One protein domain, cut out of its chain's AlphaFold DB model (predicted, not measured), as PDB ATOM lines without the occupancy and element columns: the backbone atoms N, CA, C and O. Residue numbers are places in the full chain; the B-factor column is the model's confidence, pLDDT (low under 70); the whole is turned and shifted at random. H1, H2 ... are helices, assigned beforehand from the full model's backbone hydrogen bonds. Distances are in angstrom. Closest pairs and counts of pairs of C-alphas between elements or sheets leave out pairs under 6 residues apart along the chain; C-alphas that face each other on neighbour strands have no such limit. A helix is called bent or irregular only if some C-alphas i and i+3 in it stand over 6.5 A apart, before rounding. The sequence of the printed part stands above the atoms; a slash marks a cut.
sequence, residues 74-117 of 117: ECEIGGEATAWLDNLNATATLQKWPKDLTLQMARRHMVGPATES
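Overview. This is residues 74 to 117 of the 117 residues of an uncharacterized protein of Acyrthosiphon pisum (UniProt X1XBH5). A long helix, H1, and a shorter one, H2, make a lopsided V: the chain turns round after H1 in a tight link and H2 runs back the opposite way, meeting H1 near the closed end. At the open end, a short helix, H3, follows H2 after a second tight link, and residues 75 to 83, of which 80 to 83 belong to H1, stand free. The printed part has 44 residues with three named helices, in the order H1, H2, H3 along the chain, and no named strand; the class is all helix, with 30 of the 44 printed residues in the helices. The whole is only just loose, close to compact, with a radius of gyration of the C-alphas of 11.2 A. Its outline is flat, spanning 31 by 20 by 11 A.

Arrangement. The longest helix is H1, residues 80 to 94, and the next along the chain is H2, residues 99 to 109. H1 and H2 touch, with 4 pairs of C-alphas within 8 A. H1 touches H2 with residues 88 to 92 alone. The closest C-alphas of the two helices are those of Ala 92 and Thr 102, 6.1 A apart. Their centres are 11.4 A apart. The two run opposite ways at a steep tilt of 46 degrees. After H2 comes H3, residues 112 to 115, which touches no helix. H2 and H3 are close but not clearly touching, with 1 pair of C-alphas within 8 A: the closest, those of Arg 107 and Thr 115, are 7.4 A apart. Their centres are 14.6 A apart. H1 and H3 are apart. In H1 and H2 every pair of O of residue i and N of residue i+4 is within hydrogen-bond range. H3, with 4 residues, is too short for such a pair; its one pair of O of residue i and N of residue i+3, the O of Gly 112 and the N of Thr 115, is within range.

Along the chain. H1 has 15 residues, from Glu 80, with its C-alpha at (8.581, -3.076, 39.620), to Leu 94, with its C-alpha at (-6.874, -8.154, 52.852); its first and last C-alphas are 21.0 A apart. H2 has 11 residues, from Lys 99, with its C-alpha at (-10.516, 3.462, 48.374), to His 109; it measures 15.4 A from first to last C-alpha. Along H1 the x values fall, and along H2 they rise again. H3 has 4 residues, from Gly 112 to Thr 115, with C-alpha 115 at (6.068, 12.074, 44.966), and is 5.8 A long from first to last C-alpha. None of the three helices is bent or irregular.

Size, cuts and confidence. The C-alphas of Glu 76 and Lys 96 are the two farthest apart, at 31.3 A. The first and last printed C-alphas, those of Glu 74 and Ser 117, are 12.3 A apart. Without residues 75 to 83, the body has 35 residues, spans 29 by 17 by 10 A and has a radius of gyration of 10.3 A. The printed part has no cut; it begins at residue 74 and ends at residue 117, the chain's last residue. Both links are tight: H1 to H2 with 4 residues between them, and H2 to H3 with 2. The mean pLDDT of the printed part is 70.0. The model's confidence is under 70 at 14 residues, namely 74 to 81 and 112 to 117. The mean pLDDT is 76 for H1, 74 for H2 and 59 for H3.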
ATOM      1  N   GLU A  74      12.555   5.072  41.133       61.41
ATOM      2  CA  GLU A  74      13.772   4.635  40.450       61.41
ATOM      3  C   GLU A  74      13.636   3.151  40.092       61.41
ATOM      4  O   GLU A  74      14.235   2.278  40.709       61.41
ATOM      5  N   CYS A  75      12.792   2.852  39.103       57.22
ATOM      6  CA  CYS A  75      12.693   1.494  38.569       57.22
ATOM      7  C   CYS A  75      13.959   1.172  37.761       57.22
ATOM      8  O   CYS A  75      14.063   1.556  36.594       57.22
ATOM      9  N   GLU A  76      14.893   0.422  38.346       54.81
ATOM     10  CA  GLU A  76      16.002  -0.186  37.594       54.81
ATOM     11  C   GLU A  76      15.496  -1.307  36.665       54.81
ATOM     12  O   GLU A  76      16.112  -1.608  35.638       54.81
ATOM     13  N   ILE A  77      14.345  -1.907  37.000       56.25
ATOM     14  CA  ILE A  77      13.737  -3.033  36.288       56.25
ATOM     15  C   ILE A  77      12.305  -2.673  35.864       56.25
ATOM     16  O   ILE A  77      11.457  -2.279  36.665       56.25
ATOM     17  N   GLY A  78      12.000  -2.852  34.576       57.81
ATOM     18  CA  GLY A  78      10.639  -2.691  34.065       57.81
ATOM     19  C   GLY A  78       9.674  -3.687  34.719       57.81
ATOM     20  O   GLY A  78       9.878  -4.895  34.625       57.81
ATOM     21  N   GLY A  79       8.612  -3.182  35.356       66.56
ATOM     22  CA  GLY A  79       7.567  -3.988  36.007       66.56
ATOM     23  C   GLY A  79       7.520  -3.884  37.535       66.56
ATOM     24  O   GLY A  79       6.533  -4.303  38.134       66.56
ATOM     25  N   GLU A  80       8.521  -3.268  38.164       65.31
ATOM     26  CA  GLU A  80       8.581  -3.076  39.620       65.31
ATOM     27  C   GLU A  80       7.463  -2.156  40.143       65.31
ATOM     28  O   GLU A  80       6.832  -2.455  41.156       65.31
ATOM     29  N   ALA A  81       7.106  -1.119  39.381       68.31
ATOM     30  CA  ALA A  81       5.944  -0.277  39.671       68.31
ATOM     31  C   ALA A  81       4.625  -1.074  39.682       68.31
ATOM     32  O   ALA A  81       3.773  -0.865  40.543       68.31
ATOM     33  N   THR A  82       4.456  -2.013  38.744       73.31
ATOM     34  CA  THR A  82       3.256  -2.859  38.668       73.31
ATOM     35  C   THR A  82       3.211  -3.843  39.833       73.31
ATOM     36  O   THR A  82       2.179  -3.970  40.483       73.31
ATOM     37  N   ALA A  83       4.344  -4.472  40.159       74.56
ATOM     38  CA  ALA A  83       4.447  -5.377  41.299       74.56
ATOM     39  C   ALA A  83       4.165  -4.663  42.634       74.56
ATOM     40  O   ALA A  83       3.505  -5.221  43.514       74.56
ATOM     41  N   TRP A  84       4.615  -3.413  42.777       79.31
ATOM     42  CA  TRP A  84       4.315  -2.587  43.943       79.31
ATOM     43  C   TRP A  84       2.819  -2.260  44.053       79.31
ATOM     44  O   TRP A  84       2.229  -2.412  45.126       79.31
ATOM     45  N   LEU A  85       2.175  -1.888  42.940       80.00
ATOM     46  CA  LEU A  85       0.729  -1.649  42.891       80.00
ATOM     47  C   LEU A  85      -0.081  -2.909  43.221       80.00
ATOM     48  O   LEU A  85      -1.057  -2.829  43.971       80.00
ATOM     49  N   ASP A  86       0.336  -4.069  42.714       80.50
ATOM     50  CA  ASP A  86      -0.311  -5.350  43.001       80.50
ATOM     51  C   ASP A  86      -0.202  -5.709  44.490       80.50
ATOM     52  O   ASP A  86      -1.191  -6.118  45.103       80.50
ATOM     53  N   ASN A  87       0.962  -5.476  45.108       77.31
ATOM     54  CA  ASN A  87       1.170  -5.681  46.545       77.31
ATOM     55  C   ASN A  87       0.307  -4.731  47.400       77.31
ATOM     56  O   ASN A  87      -0.325  -5.145  48.378       77.31
ATOM     57  N   LEU A  88       0.213  -3.459  47.004       79.75
ATOM     58  CA  LEU A  88      -0.630  -2.469  47.675       79.75
ATOM     59  C   LEU A  88      -2.117  -2.832  47.576       79.75
ATOM     60  O   LEU A  88      -2.847  -2.754  48.567       79.75
ATOM     61  N   ASN A  89      -2.569  -3.278  46.404       80.06
ATOM     62  CA  ASN A  89      -3.952  -3.684  46.189       80.06
ATOM     63  C   ASN A  89      -4.304  -4.985  46.933       80.06
ATOM     64  O   ASN A  89      -5.391  -5.100  47.507       80.06
ATOM     65  N   ALA A  90      -3.381  -5.948  46.988       76.56
ATOM     66  CA  ALA A  90      -3.539  -7.158  47.791       76.56
ATOM     67  C   ALA A  90      -3.668  -6.816  49.284       76.56
ATOM     68  O   ALA A  90      -4.584  -7.299  49.953       76.56
ATOM     69  N   THR A  91      -2.823  -5.912  49.784       73.06
ATOM     70  CA  THR A  91      -2.866  -5.432  51.173       73.06
ATOM     71  C   THR A  91      -4.173  -4.701  51.483       73.06
ATOM     72  O   THR A  91      -4.831  -5.003  52.482       73.06
ATOM     73  N   ALA A  92      -4.611  -3.810  50.590       77.62
ATOM     74  CA  ALA A  92      -5.882  -3.103  50.713       77.62
ATOM     75  C   ALA A  92      -7.084  -4.060  50.710       77.62
ATOM     76  O   ALA A  92      -8.028  -3.872  51.475       77.62
ATOM     77  N   THR A  93      -7.043  -5.113  49.891       75.81
ATOM     78  CA  THR A  93      -8.101  -6.132  49.828       75.81
ATOM     79  C   THR A  93      -8.146  -6.963  51.107       75.81
ATOM     80  O   THR A  93      -9.225  -7.182  51.660       75.81
ATOM     81  N   LEU A  94      -6.982  -7.384  51.614       75.12
ATOM     82  CA  LEU A  94      -6.874  -8.154  52.852       75.12
ATOM     83  C   LEU A  94      -7.399  -7.356  54.044       75.12
ATOM     84  O   LEU A  94      -8.254  -7.855  54.770       75.12
ATOM     85  N   GLN A  95      -6.959  -6.105  54.209       74.31
ATOM     86  CA  GLN A  95      -7.400  -5.232  55.302       74.31
ATOM     87  C   GLN A  95      -8.746  -4.536  55.049       74.31
ATOM     88  O   GLN A  95      -9.208  -3.764  55.891       74.31
ATOM     89  N   LYS A  96      -9.399  -4.816  53.914       74.56
ATOM     90  CA  LYS A  96     -10.672  -4.204  53.500       74.56
ATOM     91  C   LYS A  96     -10.631  -2.672  53.560       74.56
ATOM     92  O   LYS A  96     -11.569  -2.034  54.040       74.56
ATOM     93  N   TRP A  97      -9.535  -2.081  53.089       75.69
ATOM     94  CA  TRP A  97      -9.379  -0.634  53.073       75.69
ATOM     95  C   TRP A  97     -10.406   0.023  52.146       75.69
ATOM     96  O   TRP A  97     -10.591  -0.418  51.007       75.69
ATOM     97  N   PRO A  98     -11.064   1.108  52.590       74.62
ATOM     98  CA  PRO A  98     -11.816   1.957  51.684       74.62
ATOM     99  C   PRO A  98     -10.856   2.616  50.684       74.62
ATOM    100  O   PRO A  98      -9.706   2.911  51.015       74.62
ATOM    101  N   LYS A  99     -11.336   2.893  49.465       73.31
ATOM    102  CA  LYS A  99     -10.516   3.462  48.374       73.31
ATOM    103  C   LYS A  99      -9.745   4.721  48.786       73.31
ATOM    104  O   LYS A  99      -8.587   4.874  48.403       73.31
ATOM    105  N   ASP A 100     -10.359   5.581  49.592       74.00
ATOM    106  CA  ASP A 100      -9.742   6.823  50.072       74.00
ATOM    107  C   ASP A 100      -8.551   6.568  51.003       74.00
ATOM    108  O   ASP A 100      -7.589   7.338  51.017       74.00
ATOM    109  N   LEU A 101      -8.595   5.481  51.780       70.62
ATOM    110  CA  LEU A 101      -7.481   5.069  52.627       70.62
ATOM    111  C   LEU A 101      -6.379   4.437  51.778       70.62
ATOM    112  O   LEU A 101      -5.220   4.791  51.942       70.62
ATOM    113  N   THR A 102      -6.731   3.586  50.814       73.50
ATOM    114  CA  THR A 102      -5.771   2.988  49.875       73.50
ATOM    115  C   THR A 102      -4.955   4.050  49.135       73.50
ATOM    116  O   THR A 102      -3.736   3.938  49.049       73.50
ATOM    117  N   LEU A 103      -5.606   5.122  48.670       78.06
ATOM    118  CA  LEU A 103      -4.947   6.268  48.033       78.06
ATOM    119  C   LEU A 103      -4.001   7.011  48.984       78.06
ATOM    120  O   LEU A 103      -2.884   7.358  48.604       78.06
ATOM    121  N   GLN A 104      -4.428   7.246  50.226       75.38
ATOM    122  CA  GLN A 104      -3.581   7.892  51.233       75.38
ATOM    123  C   GLN A 104      -2.360   7.043  51.590       75.38
ATOM    124  O   GLN A 104      -1.271   7.586  51.767       75.38
ATOM    125  N   MET A 105      -2.526   5.723  51.667       70.81
ATOM    126  CA  MET A 105      -1.434   4.796  51.950       70.81
ATOM    127  C   MET A 105      -0.466   4.712  50.770       70.81
ATOM    128  O   MET A 105       0.734   4.838  50.979       70.81
ATOM    129  N   ALA A 106      -0.966   4.632  49.534       77.69
ATOM    130  CA  ALA A 106      -0.126   4.716  48.339       77.69
ATOM    131  C   ALA A 106       0.724   5.990  48.347       77.69
ATOM    132  O   ALA A 106       1.938   5.922  48.205       77.69
ATOM    133  N   ARG A 107       0.106   7.143  48.628       76.50
ATOM    134  CA  ARG A 107       0.814   8.424  48.709       76.50
ATOM    135  C   ARG A 107       1.855   8.470  49.829       76.50
ATOM    136  O   ARG A 107       2.880   9.115  49.658       76.50
ATOM    137  N   ARG A 108       1.593   7.827  50.970       76.25
ATOM    138  CA  ARG A 108       2.536   7.760  52.099       76.25
ATOM    139  C   ARG A 108       3.777   6.931  51.767       76.25
ATOM    140  O   ARG A 108       4.849   7.266  52.249       76.25
ATOM    141  N   HIS A 109       3.602   5.864  50.995       72.50
ATOM    142  CA  HIS A 109       4.669   4.938  50.614       72.50
ATOM    143  C   HIS A 109       5.335   5.300  49.281       72.50
ATOM    144  O   HIS A 109       6.318   4.679  48.901       72.50
ATOM    145  N   MET A 110       4.835   6.308  48.568       72.38
ATOM    146  CA  MET A 110       5.596   6.965  47.510       72.38
ATOM    147  C   MET A 110       6.627   7.884  48.159       72.38
ATOM    148  O   MET A 110       6.297   8.680  49.037       72.38
ATOM    149  N   VAL A 111       7.879   7.785  47.726       70.94
ATOM    150  CA  VAL A 111       8.999   8.575  48.249       70.94
ATOM    151  C   VAL A 111       9.851   9.069  47.077       70.94
ATOM    152  O   VAL A 111       9.756   8.544  45.973       70.94
ATOM    153  N   GLY A 112      10.672  10.103  47.268       64.69
ATOM    154  CA  GLY A 112      11.569  10.590  46.209       64.69
ATOM    155  C   GLY A 112      10.834  11.069  44.937       64.69
ATOM    156  O   GLY A 112       9.733  11.618  45.051       64.69
ATOM    157  N   PRO A 113      11.401  10.885  43.726       59.09
ATOM    158  CA  PRO A 113      10.816  11.395  42.479       59.09
ATOM    159  C   PRO A 113       9.397  10.881  42.175       59.09
ATOM    160  O   PRO A 113       8.666  11.526  41.428       59.09
ATOM    161  N   ALA A 114       8.954   9.782  42.798       56.81
ATOM    162  CA  ALA A 114       7.572   9.301  42.699       56.81
ATOM    163  C   ALA A 114       6.532  10.209  43.389       56.81
ATOM    164  O   ALA A 114       5.339  10.075  43.127       56.81
ATOM    165  N   THR A 115       6.958  11.119  44.273       55.41
ATOM    166  CA  THR A 115       6.068  12.074  44.966       55.41
ATOM    167  C   THR A 115       5.889  13.407  44.244       55.41
ATOM    168  O   THR A 115       4.950  14.137  44.564       55.41
ATOM    169  N   GLU A 116       6.760  13.720  43.280       49.53
ATOM    170  CA  GLU A 116       6.838  15.031  42.616       49.53
ATOM    171  C   GLU A 116       6.412  15.013  41.134       49.53
ATOM    172  O   GLU A 116       6.545  16.034  40.457       49.53
ATOM    173  N   SER A 117       5.900  13.884  40.624       44.31
ATOM    174  CA  SER A 117       5.546  13.721  39.204       44.31
ATOM    175  C   SER A 117       4.074  13.947  38.867       44.31
ATOM    176  O   SER A 117       3.193  13.722  39.728       44.31
TER     177      SER A 117